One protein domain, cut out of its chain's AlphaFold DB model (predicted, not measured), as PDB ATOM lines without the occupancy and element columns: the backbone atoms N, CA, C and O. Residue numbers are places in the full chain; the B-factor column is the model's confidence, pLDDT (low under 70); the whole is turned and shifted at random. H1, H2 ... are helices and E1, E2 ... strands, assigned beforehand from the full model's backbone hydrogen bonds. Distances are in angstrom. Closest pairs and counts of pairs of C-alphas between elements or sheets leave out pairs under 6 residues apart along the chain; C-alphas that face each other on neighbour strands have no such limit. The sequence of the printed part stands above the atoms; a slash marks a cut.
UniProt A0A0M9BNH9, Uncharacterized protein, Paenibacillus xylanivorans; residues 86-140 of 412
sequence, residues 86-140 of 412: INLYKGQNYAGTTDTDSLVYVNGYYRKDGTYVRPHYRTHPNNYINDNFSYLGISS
ATOM      1  N   ILE A  86     253.270 186.647 253.838       91.00
ATOM      2  CA  ILE A  86     254.319 187.656 253.752       91.00
ATOM      3  C   ILE A  86     254.987 187.881 255.105       91.00
ATOM      4  O   ILE A  86     254.330 187.895 256.146       91.00
ATOM      5  N   ASN A  87     256.303 188.085 255.077       93.44
ATOM      6  CA  ASN A  87     257.078 188.473 256.247       93.44
ATOM      7  C   ASN A  87     256.817 189.938 256.608       93.44
ATOM      8  O   ASN A  87     256.775 190.820 255.749       93.44
ATOM      9  N   LEU A  88     256.706 190.192 257.902       93.06
ATOM     10  CA  LEU A  88     256.554 191.503 258.498       93.06
ATOM     11  C   LEU A  88     257.832 191.869 259.245       93.06
ATOM     12  O   LEU A  88     258.454 191.027 259.894       93.06
ATOM     13  N   TYR A  89     258.206 193.141 259.180       92.81
ATOM     14  CA  TYR A  89     259.435 193.668 259.757       92.81
ATOM     15  C   TYR A  89     259.152 194.902 260.603       92.81
ATOM     16  O   TYR A  89     258.361 195.758 260.213       92.81
ATOM     17  N   LYS A  90     259.839 195.024 261.739       90.25
ATOM     18  CA  LYS A  90     259.885 196.239 262.560       90.25
ATOM     19  C   LYS A  90     261.307 196.789 262.508       90.25
ATOM     20  O   LYS A  90     262.200 196.310 263.208       90.25
ATOM     21  N   GLY A  91     261.539 197.749 261.614       86.75
ATOM     22  CA  GLY A  91     262.901 198.105 261.208       86.75
ATOM     23  C   GLY A  91     263.539 196.953 260.425       86.75
ATOM     24  O   GLY A  91     262.930 196.458 259.483       86.75
ATOM     25  N   GLN A  92     264.736 196.506 260.818       84.56
ATOM     26  CA  GLN A  92     265.380 195.326 260.216       84.56
ATOM     27  C   GLN A  92     265.006 193.996 260.891       84.56
ATOM     28  O   GLN A  92     265.366 192.932 260.396       84.56
ATOM     29  N   ASN A  93     264.264 194.036 262.001       89.75
ATOM     30  CA  ASN A  93     263.926 192.838 262.761       89.75
ATOM     31  C   ASN A  93     262.687 192.156 262.186       89.75
ATOM     32  O   ASN A  93     261.673 192.814 261.941       89.75
ATOM     33  N   TYR A  94     262.751 190.836 262.023       92.25
ATOM     34  CA  TYR A  94     261.587 190.021 261.687       92.25
ATOM     35  C   TYR A  94     260.554 190.093 262.821       92.25
ATOM     36  O   TYR A  94     260.868 189.815 263.976       92.25
ATOM     37  N   ALA A  95     259.332 190.500 262.486       93.19
ATOM     38  CA  ALA A  95     258.232 190.711 263.425       93.19
ATOM     39  C   ALA A  95     257.157 189.614 263.346       93.19
ATOM     40  O   ALA A  95     256.325 189.517 264.245       93.19
ATOM     41  N   GLY A  96     257.161 188.800 262.287       94.19
ATOM     42  CA  GLY A  96     256.211 187.707 262.082       94.19
ATOM     43  C   GLY A  96     255.843 187.523 260.615       94.19
ATOM     44  O   GLY A  96     256.435 188.136 259.730       94.19
ATOM     45  N   THR A  97     254.839 186.694 260.364       94.12
ATOM     46  CA  THR A  97     254.228 186.491 259.047       94.12
ATOM     47  C   THR A  97     252.732 186.736 259.116       94.12
ATOM     48  O   THR A  97     252.122 186.670 260.183       94.12
ATOM     49  N   THR A  98     252.126 187.044 257.975       93.44
ATOM     50  CA  THR A  98     250.677 187.213 257.855       93.44
ATOM     51  C   THR A  98     250.203 186.784 256.475       93.44
ATOM     52  O   THR A  98     251.001 186.746 255.537       93.44
ATOM     53  N   ASP A  99     248.921 186.454 256.362       93.62
ATOM     54  CA  ASP A  99     248.324 186.018 255.108       93.62
ATOM     55  C   ASP A  99     248.135 187.209 254.155       93.62
ATOM     56  O   ASP A  99     247.602 188.252 254.548       93.62
ATOM     57  N   THR A 100     248.558 187.064 252.900       90.44
ATOM     58  CA  THR A 100     248.384 188.081 251.858       90.44
ATOM     59  C   THR A 100     246.916 188.391 251.579       90.44
ATOM     60  O   THR A 100     246.610 189.530 251.238       90.44
ATOM     61  N   ASP A 101     246.011 187.430 251.789       91.56
ATOM     62  CA  ASP A 101     244.566 187.596 251.590       91.56
ATOM     63  C   ASP A 101     243.949 188.557 252.625       91.56
ATOM     64  O   ASP A 101     242.899 189.157 252.398       91.56
ATOM     65  N   SER A 102     244.632 188.770 253.755       91.19
ATOM     66  CA  SER A 102     244.234 189.735 254.789       91.19
ATOM     67  C   SER A 102     244.772 191.152 254.552       91.19
ATOM     68  O   SER A 102     244.534 192.059 255.359       91.19
ATOM     69  N   LEU A 103     245.479 191.377 253.439       93.81
ATOM     70  CA  LEU A 103     246.215 192.603 253.154       93.81
ATOM     71  C   LEU A 103     245.851 193.219 251.805       93.81
ATOM     72  O   LEU A 103     245.292 192.589 250.917       93.81
ATOM     73  N   VAL A 104     246.236 194.483 251.644       93.69
ATOM     74  CA  VAL A 104     246.107 195.223 250.390       93.69
ATOM     75  C   VAL A 104     247.493 195.445 249.806       93.69
ATOM     76  O   VAL A 104     248.342 196.084 250.436       93.69
ATOM     77  N   TYR A 105     247.712 194.951 248.588       92.75
ATOM     78  CA  TYR A 105     248.915 195.257 247.823       92.75
ATOM     79  C   TYR A 105     248.858 196.691 247.291       92.75
ATOM     80  O   TYR A 105     247.863 197.139 246.719       92.75
ATOM     81  N   VAL A 106     249.947 197.419 247.483       92.06
ATOM     82  CA  VAL A 106     250.137 198.782 247.007       92.06
ATOM     83  C   VAL A 106     251.216 198.743 245.942       92.06
ATOM     84  O   VAL A 106     252.357 198.376 246.221       92.06
ATOM     85  N   ASN A 107     250.855 199.147 244.724       91.44
ATOM     86  CA  ASN A 107     251.809 199.323 243.634       91.44
ATOM     87  C   ASN A 107     252.860 200.373 244.005       91.44
ATOM     88  O   ASN A 107     252.578 201.310 244.749       91.44
ATOM     89  N   GLY A 108     254.071 200.236 243.470       89.56
ATOM     90  CA  GLY A 108     255.104 201.252 243.653       89.56
ATOM     91  C   GLY A 108     254.701 202.575 242.996       89.56
ATOM     92  O   GLY A 108     254.070 202.575 241.941       89.56
ATOM     93  N   TYR A 109     255.059 203.699 243.610       90.62
ATOM     94  CA  TYR A 109     254.713 205.037 243.121       90.62
ATOM     95  C   TYR A 109     255.776 206.062 243.514       90.62
ATOM     96  O   TYR A 109     256.521 205.861 244.469       90.62
ATOM     97  N   TYR A 110     255.832 207.183 242.800       85.69
ATOM     98  CA  TYR A 110     256.664 208.325 243.176       85.69
ATOM     99  C   TYR A 110     255.854 209.309 244.021       85.69
ATOM    100  O   TYR A 110     254.710 209.628 243.698       85.69
ATOM    101  N   ARG A 111     256.441 209.788 245.118       81.12
ATOM    102  CA  ARG A 111     255.897 210.905 245.901       81.12
ATOM    103  C   ARG A 111     256.145 212.233 245.184       81.12
ATOM    104  O   ARG A 111     256.956 212.316 244.265       81.12
ATOM    105  N   LYS A 112     255.467 213.292 245.643       67.25
ATOM    106  CA  LYS A 112     255.616 214.660 245.110       67.25
ATOM    107  C   LYS A 112     257.058 215.183 245.200       67.25
ATOM    108  O   LYS A 112     257.457 215.983 244.367       67.25
ATOM    109  N   ASP A 113     257.824 214.718 246.185       67.81
ATOM    110  CA  ASP A 113     259.245 215.042 246.373       67.81
ATOM    111  C   ASP A 113     260.195 214.227 245.467       67.81
ATOM    112  O   ASP A 113     261.409 214.373 245.560       67.81
ATOM    113  N   GLY A 114     259.667 213.356 244.596       69.50
ATOM    114  CA  GLY A 114     260.454 212.478 243.725       69.50
ATOM    115  C   GLY A 114     260.920 211.176 244.383       69.50
ATOM    116  O   GLY A 114     261.539 210.345 243.719       69.50
ATOM    117  N   THR A 115     260.599 210.936 245.658       78.75
ATOM    118  CA  THR A 115     260.954 209.690 246.347       78.75
ATOM    119  C   THR A 115     260.153 208.520 245.786       78.75
ATOM    120  O   THR A 115     258.920 208.513 245.845       78.75
ATOM    121  N   TYR A 116     260.843 207.485 245.299       84.62
ATOM    122  CA  TYR A 116     260.202 206.235 244.897       84.62
ATOM    123  C   TYR A 116     259.798 205.405 246.119       84.62
ATOM    124  O   TYR A 116     260.631 204.997 246.932       84.62
ATOM    125  N   VAL A 117     258.508 205.111 246.227       84.94
ATOM    126  CA  VAL A 117     257.943 204.160 247.180       84.94
ATOM    127  C   VAL A 117     257.806 202.822 246.481       84.94
ATOM    128  O   VAL A 117     257.119 202.686 245.471       84.94
ATOM    129  N   ARG A 118     258.467 201.818 247.043       87.88
ATOM    130  CA  ARG A 118     258.465 200.456 246.515       87.88
ATOM    131  C   ARG A 118     257.088 199.811 246.705       87.88
ATOM    132  O   ARG A 118     256.404 200.147 247.680       87.88
ATOM    133  N   PRO A 119     256.705 198.855 245.842       91.94
ATOM    134  CA  PRO A 119     255.502 198.078 246.078       91.94
ATOM    135  C   PRO A 119     255.572 197.372 247.434       91.94
ATOM    136  O   PRO A 119     256.627 196.861 247.806       91.94
ATOM    137  N   HIS A 120     254.477 197.371 248.184       92.62
ATOM    138  CA  HIS A 120     254.406 196.798 249.531       92.62
ATOM    139  C   HIS A 120     252.979 196.379 249.862       92.62
ATOM    140  O   HIS A 120     252.043 196.739 249.156       92.62
ATOM    141  N   TYR A 121     252.806 195.648 250.956       94.31
ATOM    142  CA  TYR A 121     251.495 195.343 251.506       94.31
ATOM    143  C   TYR A 121     251.192 196.230 252.709       94.31
ATOM    144  O   TYR A 121     252.078 196.584 253.493       94.31
ATOM    145  N   ARG A 122     249.914 196.562 252.871       93.69
ATOM    146  CA  ARG A 122     249.381 197.278 254.031       93.69
ATOM    147  C   ARG A 122     248.113 196.608 254.542       93.69
ATOM    148  O   ARG A 122     247.480 195.836 253.826       93.69
ATOM    149  N   THR A 123     247.723 196.951 255.760       93.12
ATOM    150  CA  THR A 123     246.418 196.591 256.319       93.12
ATOM    151  C   THR A 123     245.280 197.177 255.484       93.12
ATOM    152  O   THR A 123     245.417 198.233 254.847       93.12
ATOM    153  N   HIS A 124     244.144 196.478 255.481       92.50
ATOM    154  CA  HIS A 124     242.922 196.972 254.861       92.50
ATOM    155  C   HIS A 124     242.524 198.336 255.452       92.50
ATOM    156  O   HIS A 124     242.660 198.535 256.659       92.50
ATOM    157  N   PRO A 125     242.042 199.290 254.632       89.19
ATOM    158  CA  PRO A 125     241.507 200.541 255.154       89.19
ATOM    159  C   PRO A 125     240.357 200.260 256.128       89.19
ATOM    160  O   PRO A 125     239.402 199.574 255.773       89.19
ATOM    161  N   ASN A 126     240.431 200.816 257.333       90.06
ATOM    162  CA  ASN A 126     239.376 200.723 258.338       90.06
ATOM    163  C   ASN A 126     239.338 202.002 259.205       90.06
ATOM    164  O   ASN A 126     240.070 202.964 258.959       90.06
ATOM    165  N   ASN A 127     238.469 202.012 260.220       93.19
ATOM    166  CA  ASN A 127     238.279 203.155 261.122       93.19
ATOM    167  C   ASN A 127     239.145 203.097 262.395       93.19
ATOM    168  O   ASN A 127     238.977 203.932 263.285       93.19
ATOM    169  N   TYR A 128     240.069 202.140 262.501       90.81
ATOM    170  CA  TYR A 128     240.864 201.896 263.700       90.81
ATOM    171  C   TYR A 128     242.333 202.199 263.414       90.81
ATOM    172  O   TYR A 128     243.022 201.508 262.686       90.81
ATOM    173  N   ILE A 129     242.862 203.281 263.983       84.75
ATOM    174  CA  ILE A 129     244.257 203.668 263.710       84.75
ATOM    175  C   ILE A 129     245.238 202.630 264.283       84.75
ATOM    176  O   ILE A 129     246.299 202.411 263.704       84.75
ATOM    177  N   ASN A 130     244.876 201.985 265.392       91.31
ATOM    178  CA  ASN A 130     245.750 201.135 266.195       91.31
ATOM    179  C   ASN A 130     246.045 199.746 265.609       91.31
ATOM    180  O   ASN A 130     246.998 199.116 266.062       91.31
ATOM    181  N   ASP A 131     245.272 199.274 264.633       87.44
ATOM    182  CA  ASP A 131     245.502 197.978 263.982       87.44
ATOM    183  C   ASP A 131     246.300 198.092 262.671       87.44
ATOM    184  O   ASP A 131     246.683 197.083 262.080       87.44
ATOM    185  N   ASN A 132     246.626 199.316 262.240       90.06
ATOM    186  CA  ASN A 132     247.391 199.542 261.024       90.06
ATOM    187  C   ASN A 132     248.883 199.256 261.226       90.06
ATOM    188  O   ASN A 132     249.493 199.712 262.197       90.06
ATOM    189  N   PHE A 133     249.519 198.607 260.244       92.12
ATOM    190  CA  PHE A 133     250.967 198.349 260.262       92.12
ATOM    191  C   PHE A 133     251.794 199.614 260.515       92.12
ATOM    192  O   PHE A 133     252.722 199.595 261.321       92.12
ATOM    193  N   SER A 134     251.398 200.742 259.918       85.38
ATOM    194  CA  SER A 134     252.057 202.034 260.124       85.38
ATOM    195  C   SER A 134     252.005 202.519 261.575       85.38
ATOM    196  O   SER A 134     252.954 203.148 262.030       85.38
ATOM    197  N   TYR A 135     250.925 202.231 262.310       88.88
ATOM    198  CA  TYR A 135     250.806 202.595 263.725       88.88
ATOM    199  C   TYR A 135     251.699 201.719 264.610       88.88
ATOM    200  O   TYR A 135     252.303 202.204 265.564       88.88
ATOM    201  N   LEU A 136     251.832 200.440 264.260       89.81
ATOM    202  CA  LEU A 136     252.671 199.477 264.977       89.81
ATOM    203  C   LEU A 136     254.167 199.587 264.621       89.81
ATOM    204  O   LEU A 136     255.008 198.944 265.259       89.81
ATOM    205  N   GLY A 137     254.511 200.398 263.613       90.75
ATOM    206  CA  GLY A 137     255.865 200.502 263.068       90.75
ATOM    207  C   GLY A 137     256.304 199.245 262.313       90.75
ATOM    208  O   GLY A 137     257.494 198.940 262.271       90.75
ATOM    209  N   ILE A 138     255.345 198.497 261.765       92.56
ATOM    210  CA  ILE A 138     255.559 197.257 261.022       92.56
ATOM    211  C   ILE A 138     255.486 197.549 259.515       92.56
ATOM    212  O   ILE A 138     254.766 198.441 259.071       92.56
ATOM    213  N   SER A 139     256.244 196.804 258.716       92.25
ATOM    214  CA  SER A 139     256.329 196.942 257.265       92.25
ATOM    215  C   SER A 139     256.478 195.573 256.610       92.25
ATOM    216  O   SER A 139     257.192 194.714 257.119       92.25
ATOM    217  N   SER A 140     255.862 195.375 255.443       91.62
ATOM    218  CA  SER A 140     256.118 194.194 254.607       91.62
ATOM    219  C   SER A 140     257.443 194.285 253.833       91.62
ATOM    220  O   SER A 140     257.792 193.397 253.059       91.62
TER     221      SER A 140
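Overview. This is residues 86 to 140 of the 412 residues of an uncharacterized protein of Paenibacillus xylanivorans (UniProt A0A0M9BNH9). Start at residue 86 and you find two small two-stranded hairpins one after the other, E1 with E2 and then E3 with E4, the second drawn out by a long loop, residues 107 to 119, that reaches far from the middle. After E4 a further loop, residues 124 to 132, leads to the one short helix, H1, and the last residues come back near the first. The printed part has 55 residues, with the named elements in the order E1, E2, E3, E4, H1; the two sheets, E1 - E2 and E3 - E4, are both antiparallel. The class is mostly strand, though under half of the residues are in named elements. The whole is only just compact, close to loose, with a radius of gyration of the C-alphas of 11.9 A and spans of 30 by 28 by 20 A.

Along the chain. Find C-alpha 86 at (254.319, 187.656, 253.752); from there E1 runs through residues 86 to 90 over 13.5 A. E2, residues 93 to 99, is the longest strand and covers 18.7 A, ending at C-alpha 99 at (248.324, 186.018, 255.108). Next come E3, residues 103 to 106, 9.6 A long, and E4, residues 120 to 123, 10.5 A long. Look last for H1, residues 133 to 136, 5.1 A long, which ends at C-alpha 136 at (252.671, 199.477, 264.977).

Arrangement. E1 and E2 form a hairpin, antiparallel, with 146 degrees between their directions. Look there at N 88 and O 96, 2.8 A apart, and N 95 and O 88, 2.8 A apart, both within hydrogen-bond range. E2 and E3 meet only through their link. E3 and E4 form the second hairpin, antiparallel at 140 degrees; N 106 and O 120 are 2.8 A apart and N 122 and O 104 are 2.9 A apart, within hydrogen-bond range. Beyond them, residues 109 to 110 pair with residues 116 to 117, antiparallel. E1 and E4 are only just apart, with their closest C-alphas at 8.5 A. The closest C-alphas of E4 and H1 are those of Thr 123 and Phe 133, 6.3 A apart. E1 and H1 are only just apart, at 8.3 A. H1 is too short for any O i to N i+4 pair; its one O i to N i+3 pair is within range.

Size, cuts and confidence. The two C-alphas farthest apart, those of Asp 99 and Asp 113, are 32.2 A apart, while the first and last printed C-alphas, those of Ile 86 and Ser 140, are 6.8 A apart. The printed part has no cut. The link from E3 to E4 is long. The mean pLDDT of the printed part is 89.2, and the model's confidence is under 70 at residues 112 to 114.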